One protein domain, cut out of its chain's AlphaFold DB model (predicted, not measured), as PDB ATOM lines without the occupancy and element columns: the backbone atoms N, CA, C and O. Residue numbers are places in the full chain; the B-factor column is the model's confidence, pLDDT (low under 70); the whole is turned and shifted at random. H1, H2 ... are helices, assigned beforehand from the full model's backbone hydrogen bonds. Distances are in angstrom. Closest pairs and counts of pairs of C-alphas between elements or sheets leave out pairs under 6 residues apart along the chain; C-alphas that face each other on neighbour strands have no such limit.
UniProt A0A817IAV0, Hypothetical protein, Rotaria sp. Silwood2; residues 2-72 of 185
ATOM      1  N   LEU A   2     110.886 -17.250 246.520       69.25
ATOM      2  CA  LEU A   2     111.513 -16.115 247.229       69.25
ATOM      3  C   LEU A   2     111.423 -16.198 248.763       69.25
ATOM      4  O   LEU A   2     112.432 -15.989 249.417       69.25
ATOM      5  N   ILE A   3     110.269 -16.597 249.312       75.25
ATOM      6  CA  ILE A   3     110.066 -16.733 250.769       75.25
ATOM      7  C   ILE A   3     110.993 -17.799 251.380       75.25
ATOM      8  O   ILE A   3     111.550 -17.607 252.452       75.25
ATOM      9  N   ILE A   4     111.199 -18.919 250.682       83.50
ATOM     10  CA  ILE A   4     112.056 -20.009 251.171       83.50
ATOM     11  C   ILE A   4     113.521 -19.561 251.146       83.50
ATOM     12  O   ILE A   4     114.244 -19.755 252.117       83.50
ATOM     13  N   ILE A   5     113.937 -18.892 250.067       85.12
ATOM     14  CA  ILE A   5     115.301 -18.373 249.913       85.12
ATOM     15  C   ILE A   5     115.587 -17.275 250.948       85.12
ATOM     16  O   ILE A   5     116.644 -17.302 251.572       85.12
ATOM     17  N   SER A   6     114.652 -16.348 251.188       81.19
ATOM     18  CA  SER A   6     114.815 -15.296 252.199       81.19
ATOM     19  C   SER A   6     114.866 -15.860 253.615       81.19
ATOM     20  O   SER A   6     115.690 -15.418 254.414       81.19
ATOM     21  N   SER A   7     114.041 -16.865 253.921       82.12
ATOM     22  CA  SER A   7     114.058 -17.530 255.225       82.12
ATOM     23  C   SER A   7     115.365 -18.293 255.444       82.12
ATOM     24  O   SER A   7     116.004 -18.097 256.477       82.12
ATOM     25  N   CYS A   8     115.829 -19.070 254.458       87.06
ATOM     26  CA  CYS A   8     117.131 -19.745 254.510       87.06
ATOM     27  C   CYS A   8     118.290 -18.757 254.685       87.06
ATOM     28  O   CYS A   8     119.139 -18.959 255.551       87.06
ATOM     29  N   LEU A   9     118.317 -17.671 253.906       84.19
ATOM     30  CA  LEU A   9     119.372 -16.661 253.989       84.19
ATOM     31  C   LEU A   9     119.383 -15.970 255.358       84.19
ATOM     32  O   LEU A   9     120.449 -15.769 255.938       84.19
ATOM     33  N   SER A  10     118.203 -15.669 255.907       80.69
ATOM     34  CA  SER A  10     118.093 -15.091 257.245       80.69
ATOM     35  C   SER A  10     118.594 -16.047 258.332       80.69
ATOM     36  O   SER A  10     119.323 -15.610 259.215       80.69
ATOM     37  N   GLY A  11     118.308 -17.349 258.219       82.81
ATOM     38  CA  GLY A  11     118.813 -18.365 259.144       82.81
ATOM     39  C   GLY A  11     120.339 -18.502 259.110       82.81
ATOM     40  O   GLY A  11     120.974 -18.561 260.160       82.81
ATOM     41  N   VAL A  12     120.950 -18.481 257.920       88.06
ATOM     42  CA  VAL A  12     122.418 -18.529 257.773       88.06
ATOM     43  C   VAL A  12     123.075 -17.271 258.345       88.06
ATOM     44  O   VAL A  12     124.044 -17.374 259.096       88.06
ATOM     45  N   CYS A  13     122.530 -16.084 258.058       83.88
ATOM     46  CA  CYS A  13     123.009 -14.838 258.662       83.88
ATOM     47  C   CYS A  13     122.881 -14.855 260.191       83.88
ATOM     48  O   CYS A  13     123.816 -14.455 260.876       83.88
ATOM     49  N   GLN A  14     121.765 -15.343 260.737       80.81
ATOM     50  CA  GLN A  14     121.572 -15.461 262.184       80.81
ATOM     51  C   GLN A  14     122.592 -16.407 262.821       80.81
ATOM     52  O   GLN A  14     123.170 -16.062 263.848       80.81
ATOM     53  N   MET A  15     122.870 -17.554 262.197       83.00
ATOM     54  CA  MET A  15     123.891 -18.488 262.680       83.00
ATOM     55  C   MET A  15     125.293 -17.876 262.680       83.00
ATOM     56  O   MET A  15     126.004 -18.002 263.671       83.00
ATOM     57  N   LEU A  16     125.673 -17.158 261.619       84.19
ATOM     58  CA  LEU A  16     126.960 -16.454 261.550       84.19
ATOM     59  C   LEU A  16     127.093 -15.387 262.641       84.19
ATOM     60  O   LEU A  16     128.149 -15.248 263.256       84.19
ATOM     61  N   VAL A  17     126.020 -14.642 262.902       82.19
ATOM     62  CA  VAL A  17     126.024 -13.616 263.947       82.19
ATOM     63  C   VAL A  17     126.086 -14.240 265.341       82.19
ATOM     64  O   VAL A  17     126.813 -13.734 266.194       82.19
ATOM     65  N   LEU A  18     125.375 -15.346 265.577       79.69
ATOM     66  CA  LEU A  18     125.433 -16.081 266.842       79.69
ATOM     67  C   LEU A  18     126.820 -16.683 267.095       79.69
ATOM     68  O   LEU A  18     127.320 -16.563 268.211       79.69
ATOM     69  N   ASP A  19     127.454 -17.276 266.082       85.50
ATOM     70  CA  ASP A  19     128.816 -17.817 266.185       85.50
ATOM     71  C   ASP A  19     129.834 -16.714 266.506       85.50
ATOM     72  O   ASP A  19     130.603 -16.823 267.465       85.50
ATOM     73  N   TYR A  20     129.765 -15.584 265.794       82.19
ATOM     74  CA  TYR A  20     130.630 -14.436 266.059       82.19
ATOM     75  C   TYR A  20     130.398 -13.843 267.457       82.19
ATOM     76  O   TYR A  20     131.345 -13.483 268.158       82.19
ATOM     77  N   PHE A  21     129.141 -13.774 267.906       77.12
ATOM     78  CA  PHE A  21     128.796 -13.295 269.243       77.12
ATOM     79  C   PHE A  21     129.303 -14.235 270.342       77.12
ATOM     80  O   PHE A  21     129.856 -13.771 271.342       77.12
ATOM     81  N   LEU A  22     129.174 -15.550 270.151       83.50
ATOM     82  CA  LEU A  22     129.720 -16.554 271.061       83.50
ATOM     83  C   LEU A  22     131.240 -16.415 271.170       83.50
ATOM     84  O   LEU A  22     131.758 -16.303 272.283       83.50
ATOM     85  N   GLN A  23     131.946 -16.328 270.043       84.75
ATOM     86  CA  GLN A  23     133.398 -16.131 270.023       84.75
ATOM     87  C   GLN A  23     133.810 -14.836 270.727       84.75
ATOM     88  O   GLN A  23     134.721 -14.843 271.559       84.75
ATOM     89  N   LEU A  24     133.101 -13.736 270.465       79.00
ATOM     90  CA  LEU A  24     133.363 -12.455 271.111       79.00
ATOM     91  C   LEU A  24     133.108 -12.521 272.622       79.00
ATOM     92  O   LEU A  24     133.891 -11.973 273.394       79.00
ATOM     93  N   SER A  25     132.065 -13.226 273.065       75.81
ATOM     94  CA  SER A  25     131.761 -13.399 274.489       75.81
ATOM     95  C   SER A  25     132.848 -14.197 275.220       75.81
ATOM     96  O   SER A  25     133.288 -13.796 276.298       75.81
ATOM     97  N   ILE A  26     133.359 -15.265 274.599       83.94
ATOM     98  CA  ILE A  26     134.452 -16.091 275.132       83.94
ATOM     99  C   ILE A  26     135.745 -15.277 275.206       83.94
ATOM    100  O   ILE A  26     136.401 -15.253 276.252       83.94
ATOM    101  N   LEU A  27     136.088 -14.568 274.127       80.44
ATOM    102  CA  LEU A  27     137.264 -13.703 274.074       80.44
ATOM    103  C   LEU A  27     137.183 -12.608 275.138       80.44
ATOM    104  O   LEU A  27     138.162 -12.329 275.823       80.44
ATOM    105  N   LEU A  28     136.007 -12.020 275.332       76.69
ATOM    106  CA  LEU A  28     135.803 -10.973 276.319       76.69
ATOM    107  C   LEU A  28     135.931 -11.495 277.753       76.69
ATOM    108  O   LEU A  28     136.527 -10.816 278.583       76.69
ATOM    109  N   ILE A  29     135.425 -12.695 278.056       77.44
ATOM    110  CA  ILE A  29     135.629 -13.356 279.357       77.44
ATOM    111  C   ILE A  29     137.117 -13.642 279.576       77.44
ATOM    112  O   ILE A  29     137.630 -13.425 280.674       77.44
ATOM    113  N   TYR A  30     137.820 -14.104 278.543       81.25
ATOM    114  CA  TYR A  30     139.253 -14.372 278.603       81.25
ATOM    115  C   TYR A  30     140.062 -13.096 278.873       81.25
ATOM    116  O   TYR A  30     140.835 -13.034 279.830       81.25
ATOM    117  N   VAL A  31     139.827 -12.046 278.084       77.94
ATOM    118  CA  VAL A  31     140.459 -10.731 278.250       77.94
ATOM    119  C   VAL A  31     140.089 -10.131 279.602       77.94
ATOM    120  O   VAL A  31     140.947  -9.568 280.268       77.94
ATOM    121  N   HIS A  32     138.851 -10.307 280.064       70.50
ATOM    122  CA  HIS A  32     138.419  -9.866 281.385       70.50
ATOM    123  C   HIS A  32     139.207 -10.531 282.513       70.50
ATOM    124  O   HIS A  32     139.689  -9.833 283.401       70.50
ATOM    125  N   LYS A  33     139.377 -11.857 282.462       71.25
ATOM    126  CA  LYS A  33     140.193 -12.611 283.425       71.25
ATOM    127  C   LYS A  33     141.664 -12.186 283.402       71.25
ATOM    128  O   LYS A  33     142.332 -12.289 284.419       71.25
ATOM    129  N   ARG A  34     142.166 -11.721 282.254       76.19
ATOM    130  CA  ARG A  34     143.537 -11.213 282.092       76.19
ATOM    131  C   ARG A  34     143.711  -9.759 282.534       76.19
ATOM    132  O   ARG A  34     144.771  -9.433 283.055       76.19
ATOM    133  N   LEU A  35     142.718  -8.898 282.306       69.19
ATOM    134  CA  LEU A  35     142.768  -7.480 282.679       69.19
ATOM    135  C   LEU A  35     142.477  -7.258 284.166       69.19
ATOM    136  O   LEU A  35     143.037  -6.338 284.754       69.19
ATOM    137  N   LEU A  36     141.604  -8.064 284.778       64.94
ATOM    138  CA  LEU A  36     141.393  -8.024 286.223       64.94
ATOM    139  C   LEU A  36     142.429  -8.909 286.906       64.94
ATOM    140  O   LEU A  36     142.163 -10.064 287.222       64.94
ATOM    141  N   PHE A  37     143.598  -8.331 287.159       58.84
ATOM    142  CA  PHE A  37     144.496  -8.855 288.181       58.84
ATOM    143  C   PHE A  37     143.960  -8.615 289.609       58.84
ATOM    144  O   PHE A  37     144.402  -9.334 290.489       58.84
ATOM    145  N   GLU A  38     143.001  -7.691 289.846       54.19
ATOM    146  CA  GLU A  38     142.194  -7.550 291.090       54.19
ATOM    147  C   GLU A  38     141.084  -6.450 290.947       54.19
ATOM    148  O   GLU A  38     140.919  -5.921 289.846       54.19
ATOM    149  N   PRO A  39     140.225  -6.145 291.953       56.78
ATOM    150  CA  PRO A  39     138.821  -6.552 292.043       56.78
ATOM    151  C   PRO A  39     137.752  -5.591 291.437       56.78
ATOM    152  O   PRO A  39     137.688  -4.391 291.687       56.78
ATOM    153  N   THR A  40     136.845  -6.191 290.651       58.84
ATOM    154  CA  THR A  40     135.359  -6.147 290.744       58.84
ATOM    155  C   THR A  40     134.558  -4.829 290.828       58.84
ATOM    156  O   THR A  40     133.543  -4.784 291.523       58.84
ATOM    157  N   ARG A  41     134.853  -3.787 290.030       57.31
ATOM    158  CA  ARG A  41     133.856  -2.696 289.802       57.31
ATOM    159  C   ARG A  41     133.516  -2.355 288.347       57.31
ATOM    160  O   ARG A  41     132.407  -1.903 288.083       57.31
ATOM    161  N   LEU A  42     134.379  -2.666 287.377       57.94
ATOM    162  CA  LEU A  42     134.117  -2.365 285.955       57.94
ATOM    163  C   LEU A  42     133.285  -3.429 285.205       57.94
ATOM    164  O   LEU A  42     132.994  -3.277 284.019       57.94
ATOM    165  N   SER A  43     132.866  -4.509 285.873       61.00
ATOM    166  CA  SER A  43     132.108  -5.596 285.231       61.00
ATOM    167  C   SER A  43     130.668  -5.246 284.880       61.00
ATOM    168  O   SER A  43     130.121  -5.855 283.958       61.00
ATOM    169  N   CYS A  44     130.072  -4.268 285.569       66.06
ATOM    170  CA  CYS A  44     128.667  -3.923 285.377       66.06
ATOM    171  C   CYS A  44     128.443  -3.314 283.985       66.06
ATOM    172  O   CYS A  44     127.712  -3.877 283.182       66.06
ATOM    173  N   ILE A  45     129.184  -2.266 283.616       69.19
ATOM    174  CA  ILE A  45     129.008  -1.573 282.324       69.19
ATOM    175  C   ILE A  45     129.236  -2.511 281.129       69.19
ATOM    176  O   ILE A  45     128.520  -2.460 280.132       69.19
ATOM    177  N   ARG A  46     130.200  -3.426 281.242       63.91
ATOM    178  CA  ARG A  46     130.515  -4.367 280.165       63.91
ATOM    179  C   ARG A  46     129.426  -5.420 279.955       63.91
ATOM    180  O   ARG A  46     129.123  -5.734 278.810       63.91
ATOM    181  N   HIS A  47     128.815  -5.934 281.025       70.94
ATOM    182  CA  HIS A  47     127.651  -6.817 280.887       70.94
ATOM    183  C   HIS A  47     126.475  -6.085 280.245       70.94
ATOM    184  O   HIS A  47     125.807  -6.651 279.389       70.94
ATOM    185  N   TRP A  48     126.269  -4.814 280.586       76.94
ATOM    186  CA  TRP A  48     125.203  -4.014 279.993       76.94
ATOM    187  C   TRP A  48     125.388  -3.827 278.483       76.94
ATOM    188  O   TRP A  48     124.432  -3.995 277.736       76.94
ATOM    189  N   ILE A  49     126.610  -3.584 278.000       75.25
ATOM    190  CA  ILE A  49     126.886  -3.458 276.555       75.25
ATOM    191  C   ILE A  49     126.567  -4.761 275.801       75.25
ATOM    192  O   ILE A  49     125.978  -4.726 274.725       75.25
ATOM    193  N   ILE A  50     126.899  -5.915 276.381       72.12
ATOM    194  CA  ILE A  50     126.596  -7.238 275.807       72.12
ATOM    195  C   ILE A  50     125.089  -7.517 275.825       72.12
ATOM    196  O   ILE A  50     124.533  -8.048 274.866       72.12
ATOM    197  N   VAL A  51     124.411  -7.132 276.904       74.56
ATOM    198  CA  VAL A  51     122.955  -7.249 277.015       74.56
ATOM    199  C   VAL A  51     122.252  -6.317 276.028       74.56
ATOM    200  O   VAL A  51     121.178  -6.669 275.561       74.56
ATOM    201  N   PHE A  52     122.849  -5.182 275.651       76.44
ATOM    202  CA  PHE A  52     122.286  -4.261 274.659       76.44
ATOM    203  C   PHE A  52     122.615  -4.608 273.205       76.44
ATOM    204  O   PHE A  52     121.789  -4.356 272.330       76.44
ATOM    205  N   ILE A  53     123.771  -5.203 272.906       77.50
ATOM    206  CA  ILE A  53     124.119  -5.548 271.517       77.50
ATOM    207  C   ILE A  53     123.209  -6.668 270.974       77.50
ATOM    208  O   ILE A  53     122.798  -6.629 269.817       77.50
ATOM    209  N   LEU A  54     122.814  -7.616 271.828       73.31
ATOM    210  CA  LEU A  54     121.907  -8.724 271.505       73.31
ATOM    211  C   LEU A  54     120.528  -8.280 270.964       73.31
ATOM    212  O   LEU A  54     120.149  -8.708 269.870       73.31
ATOM    213  N   PRO A  55     119.762  -7.418 271.660       78.88
ATOM    214  CA  PRO A  55     118.474  -6.939 271.174       78.88
ATOM    215  C   PRO A  55     118.614  -6.043 269.942       78.88
ATOM    216  O   PRO A  55     117.734  -6.073 269.087       78.88
ATOM    217  N   ILE A  56     119.715  -5.297 269.792       78.38
ATOM    218  CA  ILE A  56     119.964  -4.497 268.581       78.38
ATOM    219  C   ILE A  56     120.093  -5.411 267.359       78.38
ATOM    220  O   ILE A  56     119.464  -5.163 266.330       78.38
ATOM    221  N   VAL A  57     120.844  -6.503 267.484       74.56
ATOM    222  CA  VAL A  57     120.990  -7.515 266.429       74.56
ATOM    223  C   VAL A  57     119.648  -8.183 266.094       74.56
ATOM    224  O   VAL A  57     119.323  -8.373 264.916       74.56
ATOM    225  N   MET A  58     118.837  -8.497 267.108       78.69
ATOM    226  CA  MET A  58     117.488  -9.041 266.913       78.69
ATOM    227  C   MET A  58     116.573  -8.058 266.173       78.69
ATOM    228  O   MET A  58     115.918  -8.436 265.201       78.69
ATOM    229  N   LEU A  59     116.563  -6.786 266.579       79.75
ATOM    230  CA  LEU A  59     115.771  -5.738 265.934       79.75
ATOM    231  C   LEU A  59     116.187  -5.536 264.479       79.75
ATOM    232  O   LEU A  59     115.328  -5.461 263.604       79.75
ATOM    233  N   PHE A  60     117.489  -5.510 264.197       78.88
ATOM    234  CA  PHE A  60     117.993  -5.358 262.834       78.88
ATOM    235  C   PHE A  60     117.550  -6.524 261.938       78.88
ATOM    236  O   PHE A  60     117.111  -6.314 260.808       78.88
ATOM    237  N   SER A  61     117.561  -7.746 262.475       77.00
ATOM    238  CA  SER A  61     117.067  -8.940 261.782       77.00
ATOM    239  C   SER A  61     115.571  -8.840 261.457       77.00
ATOM    240  O   SER A  61     115.164  -9.127 260.329       77.00
ATOM    241  N   ILE A  62     114.758  -8.377 262.410       79.88
ATOM    242  CA  ILE A  62     113.311  -8.174 262.232       79.88
ATOM    243  C   ILE A  62     113.037  -7.077 261.202       79.88
ATOM    244  O   ILE A  62     112.190  -7.254 260.332       79.88
ATOM    245  N   VAL A  63     113.766  -5.961 261.251       80.25
ATOM    246  CA  VAL A  63     113.610  -4.857 260.293       80.25
ATOM    247  C   VAL A  63     113.975  -5.306 258.884       80.25
ATOM    248  O   VAL A  63     113.243  -4.995 257.946       80.25
ATOM    249  N   ILE A  64     115.051  -6.076 258.708       76.62
ATOM    250  CA  ILE A  64     115.417  -6.644 257.403       76.62
ATOM    251  C   ILE A  64     114.304  -7.562 256.894       76.62
ATOM    252  O   ILE A  64     113.876  -7.431 255.747       76.62
ATOM    253  N   GLN A  65     113.788  -8.452 257.747       72.81
ATOM    254  CA  GLN A  65     112.676  -9.332 257.391       72.81
ATOM    255  C   GLN A  65     111.417  -8.538 257.031       72.81
ATOM    256  O   GLN A  65     110.790  -8.837 256.019       72.81
ATOM    257  N   TYR A  66     111.076  -7.498 257.791       73.44
ATOM    258  CA  TYR A  66     109.905  -6.654 257.558       73.44
ATOM    259  C   TYR A  66     110.038  -5.814 256.282       73.44
ATOM    260  O   TYR A  66     109.105  -5.731 255.488       73.44
ATOM    261  N   THR A  67     111.218  -5.254 256.028       72.25
ATOM    262  CA  THR A  67     111.490  -4.420 254.847       72.25
ATOM    263  C   THR A  67     111.514  -5.255 253.565       72.25
ATOM    264  O   THR A  67     111.044  -4.800 252.521       72.25
ATOM    265  N   CYS A  68     112.006  -6.498 253.633       63.81
ATOM    266  CA  CYS A  68     111.966  -7.438 252.510       63.81
ATOM    267  C   CYS A  68     110.591  -8.095 252.316       63.81
ATOM    268  O   CYS A  68     110.199  -8.323 251.176       63.81
ATOM    269  N   THR A  69     109.853  -8.388 253.389       64.94
ATOM    270  CA  THR A  69     108.554  -9.091 253.325       64.94
ATOM    271  C   THR A  69     107.393  -8.139 253.034       64.94
ATOM    272  O   THR A  69     106.448  -8.516 252.347       64.94
ATOM    273  N   GLY A  70     107.465  -6.889 253.500       60.38
ATOM    274  CA  GLY A  70     106.435  -5.871 253.274       60.38
ATOM    275  C   GLY A  70     106.430  -5.298 251.855       60.38
ATOM    276  O   GLY A  70     105.429  -4.730 251.419       60.38
ATOM    277  N   LYS A  71     107.523  -5.466 251.098       59.12
ATOM    278  CA  LYS A  71     107.621  -4.985 249.721       59.12
ATOM    279  C   LYS A  71     107.177  -6.083 248.749       59.12
ATOM    280  O   LYS A  71     107.998  -6.853 248.267       59.12
ATOM    281  N   ASN A  72     105.875  -6.103 248.450       54.56
ATOM    282  CA  ASN A  72     105.218  -6.802 247.325       54.56
ATOM    283  C   ASN A  72     104.478  -8.117 247.617       54.56
ATOM    284  O   ASN A  72     104.634  -9.087 246.874       54.56
TER     285      ASN A  72
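Overview. This is residues 2 to 72 of the 185 residues of the protein "Hypothetical protein" of Rotaria sp. Silwood2 (UniProt A0A817IAV0). Two long helices, H1 and H2, run side by side and opposite ways as a long, thin helical hairpin, with a loop at the turn end that folds the backbone back. Residues 33 to 41, of which 33 to 35 belong to H1, stick out at that end, and the pairing of the helices is loose, with few close C-alphas between them. The printed part has 71 residues with two named helices, H1 then H2, and no named strand; the class is all helix. The whole is only just extended, close to loose, with a radius of gyration of the C-alphas of 16.9 A, and the C-alphas span 57 by 18 by 8 A, a rod.

Along the chain. H1 covers residues 2 to 35, 34 residues, and measures 48.0 A from first to last C-alpha. It begins with C-alpha 2 at (111.513, -16.115, 247.229) and ends with C-alpha 35 at (142.768, -7.480, 282.679). A short link of 7 residues follows. H2 covers residues 43 to 69, 27 residues and 39.8 A, and ends with C-alpha 69 at (108.554, -9.091, 253.325).

Arrangement. H1 and H2 form a helical hairpin and run opposite ways at a shallow tilt of 9 degrees. They only just touch, with 3 pairs of C-alphas within 8 A. H1 touches H2 with residues 10 to 14 alone, and H2 touches H1 with residues 61 to 65 alone. The closest C-alphas are those of Ser 10 and Ser 61, 7.7 A apart. The centres are 11.7 A apart. In H1 every O i to N i+4 pair is within hydrogen-bond range; in H2 21 of 23 are.

Size, cuts and confidence. The two C-alphas farthest apart are those of Glu 38 and Asn 72, at 57.3 A, while those of Leu 2 and Asn 72 are 11.2 A apart. The printed part has no cut and no long link. The mean pLDDT of the printed part is 74.6; it is under 70 at residue 2, residues 35 to 46 and residues 68 to 72 of this model.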